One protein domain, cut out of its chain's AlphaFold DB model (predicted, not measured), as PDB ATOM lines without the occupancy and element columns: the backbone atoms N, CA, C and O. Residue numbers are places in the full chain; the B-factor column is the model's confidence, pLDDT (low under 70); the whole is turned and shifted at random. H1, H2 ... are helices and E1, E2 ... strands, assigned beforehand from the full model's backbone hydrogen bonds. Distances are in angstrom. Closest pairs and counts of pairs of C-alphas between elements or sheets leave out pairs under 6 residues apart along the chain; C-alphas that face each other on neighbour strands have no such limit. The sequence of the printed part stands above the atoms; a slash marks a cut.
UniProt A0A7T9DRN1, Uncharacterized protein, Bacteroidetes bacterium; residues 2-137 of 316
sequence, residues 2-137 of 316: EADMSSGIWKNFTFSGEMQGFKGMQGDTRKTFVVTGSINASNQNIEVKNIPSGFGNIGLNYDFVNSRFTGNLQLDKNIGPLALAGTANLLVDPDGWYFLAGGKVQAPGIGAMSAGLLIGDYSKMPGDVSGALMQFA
ATOM      1  N   GLU A   2      -8.577  43.677 201.998       44.25
ATOM      2  CA  GLU A   2      -7.756  44.110 200.863       44.25
ATOM      3  C   GLU A   2      -8.597  45.078 200.040       44.25
ATOM      4  O   GLU A   2      -9.617  44.683 199.470       44.25
ATOM      5  N   ALA A   3      -8.199  46.347 200.025       45.75
ATOM      6  CA  ALA A   3      -8.739  47.325 199.096       45.75
ATOM      7  C   ALA A   3      -7.922  47.238 197.806       45.75
ATOM      8  O   ALA A   3      -6.703  47.423 197.833       45.75
ATOM      9  N   ASP A   4      -8.583  46.963 196.685       51.72
ATOM     10  CA  ASP A   4      -7.963  47.190 195.388       51.72
ATOM     11  C   ASP A   4      -8.108  48.675 195.043       51.72
ATOM     12  O   ASP A   4      -9.113  49.136 194.498       51.72
ATOM     13  N   MET A   5      -7.085  49.444 195.413       50.84
ATOM     14  CA  MET A   5      -7.062  50.891 195.202       50.84
ATOM     15  C   MET A   5      -6.986  51.285 193.719       50.84
ATOM     16  O   MET A   5      -7.164  52.457 193.405       50.84
ATOM     17  N   SER A   6      -6.748  50.334 192.808       52.97
ATOM     18  CA  SER A   6      -6.703  50.601 191.366       52.97
ATOM     19  C   SER A   6      -8.088  50.627 190.711       52.97
ATOM     20  O   SER A   6      -8.271  51.299 189.699       52.97
ATOM     21  N   SER A   7      -9.077  49.951 191.307       58.97
ATOM     22  CA  SER A   7     -10.443  49.851 190.780       58.97
ATOM     23  C   SER A   7     -11.483  50.602 191.619       58.97
ATOM     24  O   SER A   7     -12.612  50.783 191.168       58.97
ATOM     25  N   GLY A   8     -11.127  51.068 192.823       52.16
ATOM     26  CA  GLY A   8     -12.069  51.732 193.734       52.16
ATOM     27  C   GLY A   8     -13.147  50.787 194.278       52.16
ATOM     28  O   GLY A   8     -14.163  51.242 194.804       52.16
ATOM     29  N   ILE A   9     -12.937  49.475 194.144       54.28
ATOM     30  CA  ILE A   9     -13.872  48.432 194.552       54.28
ATOM     31  C   ILE A   9     -13.373  47.826 195.864       54.28
ATOM     32  O   ILE A   9     -12.260  47.304 195.964       54.28
ATOM     33  N   TRP A  10     -14.217  47.872 196.891       57.12
ATOM     34  CA  TRP A  10     -13.985  47.131 198.125       57.12
ATOM     35  C   TRP A  10     -14.228  45.643 197.863       57.12
ATOM     36  O   TRP A  10     -15.294  45.267 197.375       57.12
ATOM     37  N   LYS A  11     -13.265  44.774 198.199       60.84
ATOM     38  CA  LYS A  11     -13.539  43.330 198.237       60.84
ATOM     39  C   LYS A  11     -14.589  43.060 199.319       60.84
ATOM     40  O   LYS A  11     -14.506  43.640 200.404       60.84
ATOM     41  N   ASN A  12     -15.554  42.184 199.021       63.94
ATOM     42  CA  ASN A  12     -16.603  41.789 199.966       63.94
ATOM     43  C   ASN A  12     -15.990  41.401 201.317       63.94
ATOM     44  O   ASN A  12     -14.980  40.693 201.371       63.94
ATOM     45  N   PHE A  13     -16.594  41.872 202.406       64.81
ATOM     46  CA  PHE A  13     -16.094  41.573 203.739       64.81
ATOM     47  C   PHE A  13     -16.536  40.167 204.135       64.81
ATOM     48  O   PHE A  13     -17.728  39.876 204.156       64.81
ATOM     49  N   THR A  14     -15.585  39.300 204.467       66.25
ATOM     50  CA  THR A  14     -15.872  37.914 204.835       66.25
ATOM     51  C   THR A  14     -15.540  37.691 206.302       66.25
ATOM     52  O   THR A  14     -14.381  37.793 206.698       66.25
ATOM     53  N   PHE A  15     -16.549  37.349 207.094       67.38
ATOM     54  CA  PHE A  15     -16.378  36.801 208.433       67.38
ATOM     55  C   PHE A  15     -16.345  35.281 208.324       67.38
ATOM     56  O   PHE A  15     -17.208  34.691 207.681       67.38
ATOM     57  N   SER A  16     -15.357  34.634 208.933       69.62
ATOM     58  CA  SER A  16     -15.296  33.175 209.015       69.62
ATOM     59  C   SER A  16     -14.905  32.785 210.430       69.62
ATOM     60  O   SER A  16     -13.988  33.379 210.993       69.62
ATOM     61  N   GLY A  17     -15.604  31.813 211.003       68.38
ATOM     62  CA  GLY A  17     -15.326  31.290 212.333       68.38
ATOM     63  C   GLY A  17     -15.494  29.781 212.357       68.38
ATOM     64  O   GLY A  17     -16.337  29.235 211.641       68.38
ATOM     65  N   GLU A  18     -14.684  29.111 213.169       79.62
ATOM     66  CA  GLU A  18     -14.850  27.692 213.465       79.62
ATOM     67  C   GLU A  18     -15.669  27.539 214.735       79.62
ATOM     68  O   GLU A  18     -15.300  28.014 215.802       79.62
ATOM     69  N   MET A  19     -16.792  26.849 214.607       71.31
ATOM     70  CA  MET A  19     -17.726  26.604 215.697       71.31
ATOM     71  C   MET A  19     -17.441  25.258 216.384       71.31
ATOM     72  O   MET A  19     -18.354  24.519 216.754       71.31
ATOM     73  N   GLN A  20     -16.164  24.879 216.462       76.94
ATOM     74  CA  GLN A  20     -15.739  23.599 217.017       76.94
ATOM     75  C   GLN A  20     -15.895  23.602 218.543       76.94
ATOM     76  O   GLN A  20     -15.489  24.548 219.208       76.94
ATOM     77  N   GLY A  21     -16.477  22.536 219.097       70.88
ATOM     78  CA  GLY A  21     -16.725  22.405 220.538       70.88
ATOM     79  C   GLY A  21     -18.131  22.813 220.990       70.88
ATOM     80  O   GLY A  21     -18.513  22.450 222.098       70.88
ATOM     81  N   PHE A  22     -18.925  23.470 220.136       68.56
ATOM     82  CA  PHE A  22     -20.337  23.734 220.423       68.56
ATOM     83  C   PHE A  22     -21.209  22.506 220.159       68.56
ATOM     84  O   PHE A  22     -21.112  21.851 219.115       68.56
ATOM     85  N   LYS A  23     -22.102  22.206 221.097       71.12
ATOM     86  CA  LYS A  23     -23.073  21.120 220.985       71.12
ATOM     87  C   LYS A  23     -24.166  21.461 219.971       71.12
ATOM     88  O   LYS A  23     -24.462  22.624 219.701       71.12
ATOM     89  N   GLY A  24     -24.764  20.424 219.381       63.12
ATOM     90  CA  GLY A  24     -25.821  20.562 218.369       63.12
ATOM     91  C   GLY A  24     -25.327  20.910 216.956       63.12
ATOM     92  O   GLY A  24     -26.135  20.987 216.034       63.12
ATOM     93  N   MET A  25     -24.015  21.070 216.755       66.12
ATOM     94  CA  MET A  25     -23.393  21.350 215.458       66.12
ATOM     95  C   MET A  25     -22.609  20.123 214.978       66.12
ATOM     96  O   MET A  25     -21.702  19.654 215.661       66.12
ATOM     97  N   GLN A  26     -22.962  19.577 213.810       60.19
ATOM     98  CA  GLN A  26     -22.292  18.415 213.207       60.19
ATOM     99  C   GLN A  26     -21.765  18.750 211.806       60.19
ATOM    100  O   GLN A  26     -22.327  19.592 211.106       60.19
ATOM    101  N   GLY A  27     -20.707  18.055 211.383       70.12
ATOM    102  CA  GLY A  27     -20.105  18.227 210.058       70.12
ATOM    103  C   GLY A  27     -19.159  19.427 209.982       70.12
ATOM    104  O   GLY A  27     -18.353  19.636 210.885       70.12
ATOM    105  N   ASP A  28     -19.233  20.192 208.890       74.69
ATOM    106  CA  ASP A  28     -18.403  21.383 208.690       74.69
ATOM    107  C   ASP A  28     -18.797  22.502 209.673       74.69
ATOM    108  O   ASP A  28     -19.849  23.145 209.544       74.69
ATOM    109  N   THR A  29     -17.951  22.718 210.679       75.56
ATOM    110  CA  THR A  29     -18.123  23.732 211.726       75.56
ATOM    111  C   THR A  29     -17.643  25.111 211.298       75.56
ATOM    112  O   THR A  29     -17.910  26.083 212.011       75.56
ATOM    113  N   ARG A  30     -16.966  25.242 210.150       79.00
ATOM    114  CA  ARG A  30     -16.554  26.545 209.637       79.00
ATOM    115  C   ARG A  30     -17.758  27.236 209.010       79.00
ATOM    116  O   ARG A  30     -18.318  26.780 208.017       79.00
ATOM    117  N   LYS A  31     -18.173  28.361 209.590       71.88
ATOM    118  CA  LYS A  31     -19.254  29.193 209.049       71.88
ATOM    119  C   LYS A  31     -18.665  30.470 208.488       71.88
ATOM    120  O   LYS A  31     -17.900  31.154 209.160       71.88
ATOM    121  N   THR A  32     -19.022  30.762 207.241       69.38
ATOM    122  CA  THR A  32     -18.519  31.913 206.497       69.38
ATOM    123  C   THR A  32     -19.686  32.794 206.083       69.38
ATOM    124  O   THR A  32     -20.603  32.344 205.400       69.38
ATOM    125  N   PHE A  33     -19.640  34.053 206.497       65.81
ATOM    126  CA  PHE A  33     -20.610  35.081 206.172       65.81
ATOM    127  C   PHE A  33     -19.935  36.150 205.312       65.81
ATOM    128  O   PHE A  33     -18.930  36.734 205.714       65.81
ATOM    129  N   VAL A  34     -20.475  36.388 204.116       68.44
ATOM    130  CA  VAL A  34     -19.952  37.377 203.167       68.44
ATOM    131  C   VAL A  34     -20.902  38.565 203.126       68.44
ATOM    132  O   VAL A  34     -22.061  38.436 202.739       68.44
ATOM    133  N   VAL A  35     -20.401  39.733 203.507       62.56
ATOM    134  CA  VAL A  35     -21.119  41.000 203.418       62.56
ATOM    135  C   VAL A  35     -20.991  41.544 202.004       62.56
ATOM    136  O   VAL A  35     -19.893  41.862 201.545       62.56
ATOM    137  N   THR A  36     -22.131  41.685 201.338       64.69
ATOM    138  CA  THR A  36     -22.259  42.285 200.000       64.69
ATOM    139  C   THR A  36     -22.939  43.661 200.026       64.69
ATOM    140  O   THR A  36     -23.156  44.255 198.974       64.69
ATOM    141  N   GLY A  37     -23.298  44.163 201.216       61.06
ATOM    142  CA  GLY A  37     -24.006  45.431 201.428       61.06
ATOM    143  C   GLY A  37     -23.155  46.530 202.076       61.06
ATOM    144  O   GLY A  37     -21.947  46.391 202.250       61.06
ATOM    145  N   SER A  38     -23.803  47.634 202.454       60.16
ATOM    146  CA  SER A  38     -23.165  48.770 203.130       60.16
ATOM    147  C   SER A  38     -22.756  48.424 204.565       60.16
ATOM    148  O   SER A  38     -23.584  47.962 205.350       60.16
ATOM    149  N   ILE A  39     -21.495  48.698 204.904       62.16
ATOM    150  CA  ILE A  39     -20.902  48.478 206.227       62.16
ATOM    151  C   ILE A  39     -20.749  49.828 206.924       62.16
ATOM    152  O   ILE A  39     -20.164  50.746 206.349       62.16
ATOM    153  N   ASN A  40     -21.222  49.938 208.164       63.28
ATOM    154  CA  ASN A  40     -20.866  51.050 209.038       63.28
ATOM    155  C   ASN A  40     -19.920  50.537 210.130       63.28
ATOM    156  O   ASN A  40     -20.279  49.648 210.900       63.28
ATOM    157  N   ALA A  41     -18.701  51.074 210.164       60.22
ATOM    158  CA  ALA A  41     -17.691  50.732 211.155       60.22
ATOM    159  C   ALA A  41     -17.436  51.950 212.045       60.22
ATOM    160  O   ALA A  41     -16.936  52.975 211.580       60.22
ATOM    161  N   SER A  42     -17.774  51.848 213.328       62.50
ATOM    162  CA  SER A  42     -17.528  52.911 214.307       62.50
ATOM    163  C   SER A  42     -17.250  52.307 215.681       62.50
ATOM    164  O   SER A  42     -17.828  51.283 216.028       62.50
ATOM    165  N   ASN A  43     -16.340  52.910 216.454       65.62
ATOM    166  CA  ASN A  43     -16.057  52.539 217.850       65.62
ATOM    167  C   ASN A  43     -15.868  51.029 218.107       65.62
ATOM    168  O   ASN A  43     -16.475  50.482 219.020       65.62
ATOM    169  N   GLN A  44     -15.017  50.358 217.318       71.75
ATOM    170  CA  GLN A  44     -14.750  48.909 217.445       71.75
ATOM    171  C   GLN A  44     -16.002  48.034 217.284       71.75
ATOM    172  O   GLN A  44     -16.106  46.962 217.875       71.75
ATOM    173  N   ASN A  45     -16.947  48.493 216.469       64.75
ATOM    174  CA  ASN A  45     -18.158  47.772 216.139       64.75
ATOM    175  C   ASN A  45     -18.385  47.812 214.621       64.75
ATOM    176  O   ASN A  45     -18.199  48.862 213.991       64.75
ATOM    177  N   ILE A  46     -18.764  46.677 214.030       68.38
ATOM    178  CA  ILE A  46     -19.188  46.598 212.625       68.38
ATOM    179  C   ILE A  46     -20.669  46.265 212.578       68.38
ATOM    180  O   ILE A  46     -21.077  45.196 213.023       68.38
ATOM    181  N   GLU A  47     -21.444  47.146 211.953       69.12
ATOM    182  CA  GLU A  47     -22.873  46.962 211.750       69.12
ATOM    183  C   GLU A  47     -23.205  46.823 210.259       69.12
ATOM    184  O   GLU A  47     -22.745  47.598 209.412       69.12
ATOM    185  N   VAL A  48     -24.048  45.839 209.946       65.75
ATOM    186  CA  VAL A  48     -24.640  45.631 208.624       65.75
ATOM    187  C   VAL A  48     -26.156  45.602 208.781       65.75
ATOM    188  O   VAL A  48     -26.694  44.827 209.569       65.75
ATOM    189  N   LYS A  49     -26.857  46.441 208.017       66.25
ATOM    190  CA  LYS A  49     -28.323  46.551 208.028       66.25
ATOM    191  C   LYS A  49     -28.897  46.344 206.632       66.25
ATOM    192  O   LYS A  49     -28.182  46.455 205.639       66.25
ATOM    193  N   ASN A  50     -30.209  46.113 206.573       60.00
ATOM    194  CA  ASN A  50     -30.992  46.026 205.335       60.00
ATOM    195  C   ASN A  50     -30.490  44.944 204.368       60.00
ATOM    196  O   ASN A  50     -30.547  45.120 203.153       60.00
ATOM    197  N   ILE A  51     -29.992  43.823 204.897       61.25
ATOM    198  CA  ILE A  51     -29.619  42.678 204.065       61.25
ATOM    199  C   ILE A  51     -30.909  42.133 203.434       61.25
ATOM    200  O   ILE A  51     -31.797  41.716 204.189       61.25
ATOM    201  N   PRO A  52     -31.045  42.124 202.091       54.97
ATOM    202  CA  PRO A  52     -32.223  41.580 201.435       54.97
ATOM    203  C   PRO A  52     -32.338  40.093 201.770       54.97
ATOM    204  O   PRO A  52     -31.543  39.277 201.312       54.97
ATOM    205  N   SER A  53     -33.319  39.739 202.594       63.41
ATOM    206  CA  SER A  53     -33.622  38.353 202.930       63.41
ATOM    207  C   SER A  53     -35.083  38.053 202.619       63.41
ATOM    208  O   SER A  53     -35.937  38.942 202.664       63.41
ATOM    209  N   GLY A  54     -35.396  36.783 202.349       58.72
ATOM    210  CA  GLY A  54     -36.785  36.335 202.193       58.72
ATOM    211  C   GLY A  54     -37.661  36.602 203.429       58.72
ATOM    212  O   GLY A  54     -38.885  36.578 203.323       58.72
ATOM    213  N   PHE A  55     -37.046  36.913 204.575       57.53
ATOM    214  CA  PHE A  55     -37.697  37.102 205.869       57.53
ATOM    215  C   PHE A  55     -37.786  38.565 206.331       57.53
ATOM    216  O   PHE A  55     -38.425  38.815 207.345       57.53
ATOM    217  N   GLY A  56     -37.221  39.528 205.593       63.47
ATOM    218  CA  GLY A  56     -37.221  40.951 205.962       63.47
ATOM    219  C   GLY A  56     -35.822  41.524 206.207       63.47
ATOM    220  O   GLY A  56     -34.823  40.961 205.755       63.47
ATOM    221  N   ASN A  57     -35.759  42.666 206.897       66.06
ATOM    222  CA  ASN A  57     -34.503  43.350 207.202       66.06
ATOM    223  C   ASN A  57     -33.760  42.615 208.323       66.06
ATOM    224  O   ASN A  57     -34.251  42.535 209.450       66.06
ATOM    225  N   ILE A  58     -32.564  42.118 208.008       71.81
ATOM    226  CA  ILE A  58     -31.626  41.581 208.995       71.81
ATOM    227  C   ILE A  58     -30.668  42.702 209.409       71.81
ATOM    228  O   ILE A  58     -30.095  43.382 208.549       71.81
ATOM    229  N   GLY A  59     -30.506  42.885 210.717       77.50
ATOM    230  CA  GLY A  59     -29.393  43.608 211.319       77.50
ATOM    231  C   GLY A  59     -28.376  42.613 211.868       77.50
ATOM    232  O   GLY A  59     -28.747  41.652 212.538       77.50
ATOM    233  N   LEU A  60     -27.101  42.811 211.552       80.94
ATOM    234  CA  LEU A  60     -25.986  42.034 212.085       80.94
ATOM    235  C   LEU A  60     -24.970  43.000 212.671       80.94
ATOM    236  O   LEU A  60     -24.657  44.021 212.057       80.94
ATOM    237  N   ASN A  61     -24.447  42.661 213.837       83.94
ATOM    238  CA  ASN A  61     -23.506  43.490 214.557       83.94
ATOM    239  C   ASN A  61     -22.374  42.633 215.124       83.94
ATOM    240  O   ASN A  61     -22.637  41.608 215.755       83.94
ATOM    241  N   TYR A  62     -21.131  43.049 214.895       82.31
ATOM    242  CA  TYR A  62     -19.950  42.403 215.453       82.31
ATOM    243  C   TYR A  62     -19.200  43.353 216.383       82.31
ATOM    244  O   TYR A  62     -18.581  44.321 215.934       82.31
ATOM    245  N   ASP A  63     -19.235  43.019 217.668       83.69
ATOM    246  CA  ASP A  63     -18.517  43.688 218.746       83.69
ATOM    247  C   ASP A  63     -17.144  43.030 218.927       83.69
ATOM    248  O   ASP A  63     -17.030  41.879 219.363       83.69
ATOM    249  N   PHE A  64     -16.091  43.778 218.594       77.94
ATOM    250  CA  PHE A  64     -14.717  43.284 218.655       77.94
ATOM    251  C   PHE A  64     -14.211  43.095 220.088       77.94
ATOM    252  O   PHE A  64     -13.409  42.194 220.321       77.94
ATOM    253  N   VAL A  65     -14.672  43.907 221.046       84.06
ATOM    254  CA  VAL A  65     -14.196  43.860 222.441       84.06
ATOM    255  C   VAL A  65     -14.605  42.546 223.085       84.06
ATOM    256  O   VAL A  65     -13.797  41.881 223.728       84.06
ATOM    257  N   ASN A  66     -15.858  42.155 222.866       85.50
ATOM    258  CA  ASN A  66     -16.425  40.938 223.435       85.50
ATOM    259  C   ASN A  66     -16.312  39.726 222.496       85.50
ATOM    260  O   ASN A  66     -16.790  38.648 222.838       85.50
ATOM    261  N   SER A  67     -15.700  39.889 221.311       86.06
ATOM    262  CA  SER A  67     -15.675  38.873 220.244       86.06
ATOM    263  C   SER A  67     -17.069  38.301 219.960       86.06
ATOM    264  O   SER A  67     -17.247  37.093 219.800       86.06
ATOM    265  N   ARG A  68     -18.070  39.185 219.934       87.06
ATOM    266  CA  ARG A  68     -19.486  38.831 219.954       87.06
ATOM    267  C   ARG A  68     -20.158  39.220 218.650       87.06
ATOM    268  O   ARG A  68     -20.130  40.372 218.230       87.06
ATOM    269  N   PHE A  69     -20.833  38.253 218.052       86.19
ATOM    270  CA  PHE A  69     -21.683  38.428 216.890       86.19
ATOM    271  C   PHE A  69     -23.151  38.357 217.307       86.19
ATOM    272  O   PHE A  69     -23.607  37.346 217.838       86.19
ATOM    273  N   THR A  70     -23.904  39.422 217.055       90.19
ATOM    274  CA  THR A  70     -25.350  39.475 217.301       90.19
ATOM    275  C   THR A  70     -26.106  39.706 216.007       90.19
ATOM    276  O   THR A  70     -25.677  40.498 215.168       90.19
ATOM    277  N   GLY A  71     -27.254  39.058 215.863       87.25
ATOM    278  CA  GLY A  71     -28.176  39.286 214.761       87.25
ATOM    279  C   GLY A  71     -29.579  39.571 215.267       87.25
ATOM    280  O   GLY A  71     -30.001  38.999 216.268       87.25
ATOM    281  N   ASN A  72     -30.309  40.422 214.558       88.00
ATOM    282  CA  ASN A  72     -31.725  40.663 214.779       88.00
ATOM    283  C   ASN A  72     -32.467  40.636 213.438       88.00
ATOM    284  O   ASN A  72     -31.996  41.147 212.422       88.00
ATOM    285  N   LEU A  73     -33.650  40.045 213.438       85.19
ATOM    286  CA  LEU A  73     -34.511  39.906 212.277       85.19
ATOM    287  C   LEU A  73     -35.946  40.194 212.706       85.19
ATOM    288  O   LEU A  73     -36.489  39.527 213.585       85.19
ATOM    289  N   GLN A  74     -36.568  41.174 212.058       84.62
ATOM    290  CA  GLN A  74     -38.005  41.380 212.168       84.62
ATOM    291  C   GLN A  74     -38.710  40.399 211.230       84.62
ATOM    292  O   GLN A  74     -38.476  40.420 210.024       84.62
ATOM    293  N   LEU A  75     -39.579  39.558 211.782       82.81
ATOM    294  CA  LEU A  75     -40.438  38.651 211.033       82.81
ATOM    295  C   LEU A  75     -41.781  39.347 210.803       82.81
ATOM    296  O   LEU A  75     -42.495  39.639 211.758       82.81
ATOM    297  N   ASP A  76     -42.113  39.621 209.547       85.69
ATOM    298  CA  ASP A  76     -43.441  40.093 209.133       85.69
ATOM    299  C   ASP A  76     -43.738  39.561 207.728       85.69
ATOM    300  O   ASP A  76     -43.456  40.203 206.708       85.69
ATOM    301  N   LYS A  77     -44.156  38.291 207.665       80.25
ATOM    302  CA  LYS A  77     -44.309  37.549 206.408       80.25
ATOM    303  C   LYS A  77     -45.391  36.482 206.482       80.25
ATOM    304  O   LYS A  77     -45.607  35.845 207.510       80.25
ATOM    305  N   ASN A  78     -45.972  36.209 205.317       82.12
ATOM    306  CA  ASN A  78     -46.783  35.024 205.083       82.12
ATOM    307  C   ASN A  78     -45.896  33.896 204.541       82.12
ATOM    308  O   ASN A  78     -45.241  34.069 203.513       82.12
ATOM    309  N   ILE A  79     -45.877  32.748 205.218       77.12
ATOM    310  CA  ILE A  79     -45.207  31.523 204.769       77.12
ATOM    311  C   ILE A  79     -46.287  30.484 204.474       77.12
ATOM    312  O   ILE A  79     -46.860  29.873 205.378       77.12
ATOM    313  N   GLY A  80     -46.593  30.310 203.186       81.19
ATOM    314  CA  GLY A  80     -47.730  29.501 202.757       81.19
ATOM    315  C   GLY A  80     -49.036  30.029 203.373       81.19
ATOM    316  O   GLY A  80     -49.329  31.214 203.213       81.19
ATOM    317  N   PRO A  81     -49.820  29.194 204.080       81.25
ATOM    318  CA  PRO A  81     -51.055  29.631 204.728       81.25
ATOM    319  C   PRO A  81     -50.839  30.386 206.052       81.25
ATOM    320  O   PRO A  81     -51.806  30.910 206.596       81.25
ATOM    321  N   LEU A  82     -49.621  30.413 206.602       83.62
ATOM    322  CA  LEU A  82     -49.341  30.983 207.923       83.62
ATOM    323  C   LEU A  82     -48.920  32.448 207.811       83.62
ATOM    324  O   LEU A  82     -48.004  32.746 207.048       83.62
ATOM    325  N   ALA A  83     -49.508  33.341 208.611       86.88
ATOM    326  CA  ALA A  83     -48.973  34.693 208.798       86.88
ATOM    327  C   ALA A  83     -48.135  34.752 210.080       86.88
ATOM    328  O   ALA A  83     -48.593  34.325 211.142       86.88
ATOM    329  N   LEU A  84     -46.909  35.262 209.981       86.56
ATOM    330  CA  LEU A  84     -45.945  35.353 211.075       86.56
ATOM    331  C   LEU A  84     -45.586  36.815 211.323       86.56
ATOM    332  O   LEU A  84     -45.123  37.495 210.410       86.56
ATOM    333  N   ALA A  85     -45.745  37.259 212.569       90.25
ATOM    334  CA  ALA A  85     -45.334  38.581 213.026       90.25
ATOM    335  C   ALA A  85     -44.547  38.453 214.335       90.25
ATOM    336  O   ALA A  85     -45.099  38.031 215.350       90.25
ATOM    337  N   GLY A  86     -43.263  38.803 214.345       89.00
ATOM    338  CA  GLY A  86     -42.398  38.590 215.502       89.00
ATOM    339  C   GLY A  86     -40.963  39.042 215.291       89.00
ATOM    340  O   GLY A  86     -40.655  39.762 214.346       89.00
ATOM    341  N   THR A  87     -40.073  38.591 216.162       89.62
ATOM    342  CA  THR A  87     -38.639  38.888 216.092       89.62
ATOM    343  C   THR A  87     -37.824  37.621 216.260       89.62
ATOM    344  O   THR A  87     -38.201  36.738 217.030       89.62
ATOM    345  N   ALA A  88     -36.685  37.559 215.585       88.50
ATOM    346  CA  ALA A  88     -35.661  36.556 215.799       88.50
ATOM    347  C   ALA A  88     -34.327  37.232 216.119       88.50
ATOM    348  O   ALA A  88     -33.933  38.180 215.447       88.50
ATOM    349  N   ASN A  89     -33.640  36.730 217.134       91.44
ATOM    350  CA  ASN A  89     -32.361  37.211 217.618       91.44
ATOM    351  C   ASN A  89     -31.356  36.060 217.621       91.44
ATOM    352  O   ASN A  89     -31.692  34.921 217.940       91.44
ATOM    353  N   LEU A  90     -30.116  36.375 217.281       90.62
ATOM    354  CA  LEU A  90     -28.977  35.471 217.286       90.62
ATOM    355  C   LEU A  90     -27.886  36.088 218.153       90.62
ATOM    356  O   LEU A  90     -27.629  37.287 218.053       90.62
ATOM    357  N   LEU A  91     -27.204  35.258 218.927       92.25
ATOM    358  CA  LEU A  91     -25.955  35.610 219.582       92.25
ATOM    359  C   LEU A  91     -24.960  34.468 219.395       92.25
ATOM    360  O   LEU A  91     -25.319  33.302 219.538       92.25
ATOM    361  N   VAL A  92     -23.719  34.818 219.076       90.12
ATOM    362  CA  VAL A  92     -22.568  33.917 219.026       90.12
ATOM    363  C   VAL A  92     -21.380  34.646 219.640       90.12
ATOM    364  O   VAL A  92     -21.015  35.721 219.169       90.12
ATOM    365  N   ASP A  93     -20.776  34.088 220.679       90.81
ATOM    366  CA  ASP A  93     -19.566  34.615 221.312       90.81
ATOM    367  C   ASP A  93     -18.769  33.468 221.981       90.81
ATOM    368  O   ASP A  93     -19.132  32.298 221.822       90.81
ATOM    369  N   PRO A  94     -17.654  33.740 222.686       88.00
ATOM    370  CA  PRO A  94     -16.862  32.685 223.321       88.00
ATOM    371  C   PRO A  94     -17.604  31.848 224.376       88.00
ATOM    372  O   PRO A  94     -17.192  30.721 224.637       88.00
ATOM    373  N   ASP A  95     -18.681  32.372 224.972       89.00
ATOM    374  CA  ASP A  95     -19.480  31.669 225.983       89.00
ATOM    375  C   ASP A  95     -20.529  30.729 225.357       89.00
ATOM    376  O   ASP A  95     -21.169  29.957 226.087       89.00
ATOM    377  N   GLY A  96     -20.710  30.777 224.027       90.00
ATOM    378  CA  GLY A  96     -21.634  29.914 223.296       90.00
ATOM    379  C   GLY A  96     -22.345  30.567 222.113       90.00
ATOM    380  O   GLY A  96     -21.998  31.642 221.625       90.00
ATOM    381  N   TRP A  97     -23.447  29.940 221.707       89.94
ATOM    382  CA  TRP A  97     -24.410  30.526 220.785       89.94
ATOM    383  C   TRP A  97     -25.858  30.243 221.189       89.94
ATOM    384  O   TRP A  97     -26.171  29.211 221.782       89.94
ATOM    385  N   TYR A  98     -26.771  31.131 220.807       92.00
ATOM    386  CA  TYR A  98     -28.200  30.838 220.827       92.00
ATOM    387  C   TYR A  98     -28.959  31.619 219.757       92.00
ATOM    388  O   TYR A  98     -28.567  32.704 219.330       92.00
ATOM    389  N   PHE A  99     -30.091  31.057 219.359       90.38
ATOM    390  CA  PHE A  99     -31.090  31.660 218.501       90.38
ATOM    391  C   PHE A  99     -32.431  31.668 219.233       90.38
ATOM    392  O   PHE A  99     -32.942  30.622 219.637       90.38
ATOM    393  N   LEU A 100     -32.993  32.859 219.402       92.50
ATOM    394  CA  LEU A 100     -34.278  33.099 220.040       92.50
ATOM    395  C   LEU A 100     -35.224  33.698 219.007       92.50
ATOM    396  O   LEU A 100     -34.963  34.779 218.496       92.50
ATOM    397  N   ALA A 101     -36.347  33.051 218.736       89.94
ATOM    398  CA  ALA A 101     -37.410  33.604 217.914       89.94
ATOM    399  C   ALA A 101     -38.729  33.591 218.673       89.94
ATOM    400  O   ALA A 101     -39.002  32.687 219.457       89.94
ATOM    401  N   GLY A 102     -39.580  34.575 218.423       90.69
ATOM    402  CA  GLY A 102     -40.918  34.556 218.981       90.69
ATOM    403  C   GLY A 102     -41.828  35.607 218.382       90.69
ATOM    404  O   GLY A 102     -41.377  36.621 217.845       90.69
ATOM    405  N   GLY A 103     -43.125  35.337 218.433       91.56
ATOM    406  CA  GLY A 103     -44.122  36.200 217.832       91.56
ATOM    407  C   GLY A 103     -45.516  35.600 217.797       91.56
ATOM    408  O   GLY A 103     -45.817  34.583 218.423       91.56
ATOM    409  N   LYS A 104     -46.374  36.261 217.028       91.94
ATOM    410  CA  LYS A 104     -47.723  35.822 216.707       91.94
ATOM    411  C   LYS A 104     -47.708  35.011 215.419       91.94
ATOM    412  O   LYS A 104     -47.144  35.429 214.409       91.94
ATOM    413  N   VAL A 105     -48.376  33.867 215.468       88.81
ATOM    414  CA  VAL A 105     -48.610  32.977 214.336       88.81
ATOM    415  C   VAL A 105     -50.108  32.918 214.092       88.81
ATOM    416  O   VAL A 105     -50.878  32.551 214.977       88.81
ATOM    417  N   GLN A 106     -50.529  33.272 212.886       89.50
ATOM    418  CA  GLN A 106     -51.903  33.126 212.434       89.50
ATOM    419  C   GLN A 106     -51.981  31.918 211.504       89.50
ATOM    420  O   GLN A 106     -51.392  31.927 210.425       89.50
ATOM    421  N   ALA A 107     -52.733  30.897 211.912       84.81
ATOM    422  CA  ALA A 107     -52.969  29.700 211.110       84.81
ATOM    423  C   ALA A 107     -54.451  29.602 210.696       84.81
ATOM    424  O   ALA A 107     -55.329  29.776 211.550       84.81
ATOM    425  N   PRO A 108     -54.779  29.307 209.424       81.31
ATOM    426  CA  PRO A 108     -56.159  29.091 208.997       81.31
ATOM    427  C   PRO A 108     -56.819  27.946 209.772       81.31
ATOM    428  O   PRO A 108     -56.190  26.928 210.045       81.31
ATOM    429  N   GLY A 109     -58.082  28.122 210.164       78.38
ATOM    430  CA  GLY A 109     -58.846  27.140 210.947       78.38
ATOM    431  C   GLY A 109     -58.515  27.092 212.444       78.38
ATOM    432  O   GLY A 109     -59.389  26.761 213.237       78.38
ATOM    433  N   ILE A 110     -57.301  27.483 212.850       77.19
ATOM    434  CA  ILE A 110     -56.890  27.517 214.263       77.19
ATOM    435  C   ILE A 110     -56.993  28.941 214.824       77.19
ATOM    436  O   ILE A 110     -57.416  29.122 215.960       77.19
ATOM    437  N   GLY A 111     -56.673  29.976 214.045       83.75
ATOM    438  CA  GLY A 111     -56.677  31.375 214.482       83.75
ATOM    439  C   GLY A 111     -55.305  31.860 214.969       83.75
ATOM    440  O   GLY A 111     -54.283  31.229 214.696       83.75
ATOM    441  N   ALA A 112     -55.292  32.978 215.700       88.44
ATOM    442  CA  ALA A 112     -54.069  33.556 216.253       88.44
ATOM    443  C   ALA A 112     -53.524  32.711 217.413       88.44
ATOM    444  O   ALA A 112     -54.291  32.174 218.221       88.44
ATOM    445  N   MET A 113     -52.200  32.611 217.485       89.25
ATOM    446  CA  MET A 113     -51.432  31.935 218.528       89.25
ATOM    447  C   MET A 113     -50.166  32.741 218.810       89.25
ATOM    448  O   MET A 113     -49.674  33.449 217.933       89.25
ATOM    449  N   SER A 114     -49.627  32.618 220.016       92.44
ATOM    450  CA  SER A 114     -48.280  33.091 220.337       92.44
ATOM    451  C   SER A 114     -47.336  31.899 220.353       92.44
ATOM    452  O   SER A 114     -47.717  30.839 220.842       92.44
ATOM    453  N   ALA A 115     -46.131  32.055 219.814       90.62
ATOM    454  CA  ALA A 115     -45.117  31.012 219.813       90.62
ATOM    455  C   ALA A 115     -43.735  31.600 220.092       90.62
ATOM    456  O   ALA A 115     -43.411  32.696 219.633       90.62
ATOM    457  N   GLY A 116     -42.929  30.846 220.828       91.25
ATOM    458  CA  GLY A 116     -41.535  31.118 221.128       91.25
ATOM    459  C   GLY A 116     -40.679  29.889 220.832       91.25
ATOM    460  O   GLY A 116     -41.090  28.755 221.067       91.25
ATOM    461  N   LEU A 117     -39.482  30.122 220.315       89.44
ATOM    462  CA  LEU A 117     -38.470  29.125 220.006       89.44
ATOM    463  C   LEU A 117     -37.132  29.614 220.550       89.44
ATOM    464  O   LEU A 117     -36.699  30.718 220.238       89.44
ATOM    465  N   LEU A 118     -36.453  28.767 221.303       91.88
ATOM    466  CA  LEU A 118     -35.075  28.952 221.721       91.88
ATOM    467  C   LEU A 118     -34.283  27.721 221.310       91.88
ATOM    468  O   LEU A 118     -34.690  26.603 221.597       91.88
ATOM    469  N   ILE A 119     -33.152  27.908 220.649       88.81
ATOM    470  CA  ILE A 119     -32.211  26.831 220.351       88.81
ATOM    471  C   ILE A 119     -30.797  27.340 220.564       88.81
ATOM    472  O   ILE A 119     -30.489  28.466 220.186       88.81
ATOM    473  N   GLY A 120     -29.933  26.539 221.170       87.75
ATOM    474  CA  GLY A 120     -28.553  26.951 221.364       87.75
ATOM    475  C   GLY A 120     -27.748  26.050 222.276       87.75
ATOM    476  O   GLY A 120     -28.252  25.075 222.836       87.75
ATOM    477  N   ASP A 121     -26.492  26.441 222.417       88.50
ATOM    478  CA  ASP A 121     -25.527  25.927 223.376       88.50
ATOM    479  C   ASP A 121     -24.774  27.132 223.960       88.50
ATOM    480  O   ASP A 121     -23.844  27.654 223.348       88.50
ATOM    481  N   TYR A 122     -25.249  27.633 225.099       91.88
ATOM    482  CA  TYR A 122     -24.744  28.805 225.806       91.88
ATOM    483  C   TYR A 122     -24.539  28.472 227.281       91.88
ATOM    484  O   TYR A 122     -25.433  27.947 227.947       91.88
ATOM    485  N   SER A 123     -23.366  28.803 227.813       89.06
ATOM    486  CA  SER A 123     -22.948  28.390 229.161       89.06
ATOM    487  C   SER A 123     -23.831  28.918 230.300       89.06
ATOM    488  O   SER A 123     -23.811  28.362 231.398       89.06
ATOM    489  N   LYS A 124     -24.595  29.988 230.055       89.56
ATOM    490  CA  LYS A 124     -25.465  30.660 231.030       89.56
ATOM    491  C   LYS A 124     -26.825  30.951 230.407       89.56
ATOM    492  O   LYS A 124     -26.936  31.025 229.194       89.56
ATOM    493  N   MET A 125     -27.874  31.124 231.203       86.56
ATOM    494  CA  MET A 125     -29.141  31.656 230.693       86.56
ATOM    495  C   MET A 125     -29.112  33.184 230.835       86.56
ATOM    496  O   MET A 125     -29.102  33.669 231.971       86.56
ATOM    497  N   PRO A 126     -29.068  33.971 229.743       85.88
ATOM    498  CA  PRO A 126     -29.157  35.422 229.855       85.88
ATOM    499  C   PRO A 126     -30.501  35.828 230.476       85.88
ATOM    500  O   PRO A 126     -31.542  35.237 230.173       85.88
ATOM    501  N   GLY A 127     -30.483  36.818 231.373       79.06
ATOM    502  CA  GLY A 127     -31.659  37.177 232.178       79.06
ATOM    503  C   GLY A 127     -32.857  37.667 231.357       79.06
ATOM    504  O   GLY A 127     -34.005  37.475 231.751       79.06
ATOM    505  N   ASP A 128     -32.601  38.254 230.192       84.31
ATOM    506  CA  ASP A 128     -33.599  38.740 229.243       84.31
ATOM    507  C   ASP A 128     -34.174  37.630 228.350       84.31
ATOM    508  O   ASP A 128     -35.361  37.669 228.026       84.31
ATOM    509  N   VAL A 129     -33.387  36.605 228.004       88.12
ATOM    510  CA  VAL A 129     -33.806  35.513 227.103       88.12
ATOM    511  C   VAL A 129     -34.976  34.717 227.676       88.12
ATOM    512  O   VAL A 129     -35.933  34.430 226.957       88.12
ATOM    513  N   SER A 130     -34.943  34.387 228.972       86.81
ATOM    514  CA  SER A 130     -36.039  33.639 229.608       86.81
ATOM    515  C   SER A 130     -37.334  34.449 229.596       86.81
ATOM    516  O   SER A 130     -38.365  33.956 229.142       86.81
ATOM    517  N   GLY A 131     -37.277  35.723 229.995       87.62
ATOM    518  CA  GLY A 131     -38.439  36.613 229.971       87.62
ATOM    519  C   GLY A 131     -38.986  36.824 228.556       87.62
ATOM    520  O   GLY A 131     -40.194  36.712 228.334       87.62
ATOM    521  N   ALA A 132     -38.098  37.053 227.587       89.19
ATOM    522  CA  ALA A 132     -38.455  37.241 226.186       89.19
ATOM    523  C   ALA A 132     -39.054  35.981 225.547       89.19
ATOM    524  O   ALA A 132     -39.893  36.098 224.659       89.19
ATOM    525  N   LEU A 133     -38.675  34.779 225.982       89.75
ATOM    526  CA  LEU A 133     -39.295  33.539 225.517       89.75
ATOM    527  C   LEU A 133     -40.636  33.281 226.220       89.75
ATOM    528  O   LEU A 133     -41.642  32.983 225.577       89.75
ATOM    529  N   MET A 134     -40.664  33.438 227.546       90.62
ATOM    530  CA  MET A 134     -41.826  33.149 228.391       90.62
ATOM    531  C   MET A 134     -42.965  34.156 228.233       90.62
ATOM    532  O   MET A 134     -44.069  33.899 228.712       90.62
ATOM    533  N   GLN A 135     -42.774  35.268 227.517       90.44
ATOM    534  CA  GLN A 135     -43.892  36.126 227.107       90.44
ATOM    535  C   GLN A 135     -44.868  35.410 226.153       90.44
ATOM    536  O   GLN A 135     -46.043  35.764 226.111       90.44
ATOM    537  N   PHE A 136     -44.400  34.390 225.419       90.50
ATOM    538  CA  PHE A 136     -45.204  33.618 224.462       90.50
ATOM    539  C   PHE A 136     -45.791  32.326 225.046       90.50
ATOM    540  O   PHE A 136     -46.482  31.600 224.332       90.50
ATOM    541  N   ALA A 137     -45.518  32.047 226.321       89.81
ATOM    542  CA  ALA A 137     -45.984  30.877 227.055       89.81
ATOM    543  C   ALA A 137     -46.975  31.292 228.146       89.81
ATOM    544  O   ALA A 137     -46.837  32.369 228.736       89.81
TER     545      ALA A 137
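Overview. This is residues 2 to 137 of the 316 residues of an uncharacterized protein of Bacteroidetes bacterium (UniProt A0A7T9DRN1). The main part is one long, twisted wall of seven antiparallel strands, E3 to E9, with the short helix H1 packed on one face near its E9 edge. Near the other edge, by E3 and E4, sits a separate two-stranded hairpin, E1 and E2; before it the first residues fold back on themselves in a small loop, of which residues 4 to 9 stick out. The printed part has 136 residues, with nine named strands followed by one named helix, and the class is mostly strand. The sheet's order is E3 - E4 - E5 - E6 - E7 - E8 - E9. The whole is only just loose, close to compact, with a radius of gyration of the C-alphas of 17.5 A, and elongated, with spans of 60 by 34 by 33 A.

Along the chain. The large sheet holds E3, residues 39 to 42; E4, residues 45 to 53, 22.4 A; E5, residues 56 to 63, 22.8 A; E6, residues 68 to 79, 30.7 A; E7, residues 82 to 93, 32.8 A; E8, residues 96 to 107, 33.6 A; and E9, residues 111 to 122, 34.0 A. E4 bends by 54 degrees at residue 50, E6 by 69 at 76, E7 by 64 at 85 and E8 by 58 at 104. H1, residues 127 to 134, ends at C-alpha 134 (-41.826, 33.149, 228.391). E1, residues 13 to 18, begins at C-alpha 13 (-16.094, 41.573, 203.739), and E2 is residues 30 to 35.

Arrangement. E3 to E9 form a meander, each strand the antiparallel neighbour of the one before, with edge strands E3 and E9. N 71 and O 90 of E6 and E7 are 2.8 A apart, within hydrogen-bond range; so are N 89 and O 100 of E7 and E8, 2.7 A, and N 99 and O 119 of E8 and E9, 2.7 A. N 61 and O 70 of E5 and E6 are 2.8 A apart, N 48 and O 60 of E4 and E5 2.9 A, and N 40 and O 47 of E3 and E4 3.1 A. H1 is on the sheet at a height of 9.5 A, over E8 and only just over E9, on which 3 of its 8 C-alphas fall. It runs along the strands, at 24 degrees to E8 on the local plane. The closest C-alphas of H1 and E9 are those of Leu 133 and Gly 116, 5.5 A. In H1, 3 of 4 O i to N i+4 pairs are within range. E1 and E2 form an antiparallel hairpin, with N 15 and O 33 2.8 A apart. The closest C-alphas of E2 and E4, Val 35 and Val 48, are 7.8 A apart.

Size, cuts and confidence. The C-alphas farthest apart, those of Ser 6 and Gly 109, are 60.4 A apart. The printed part has no cut. The link from E1 to E2, with 11 residues, is long; the other links are tight. Mean pLDDT of the printed part is 77.5; among the 45 residues under 70 are 2 to 17, 32 to 43 and 45 to 57.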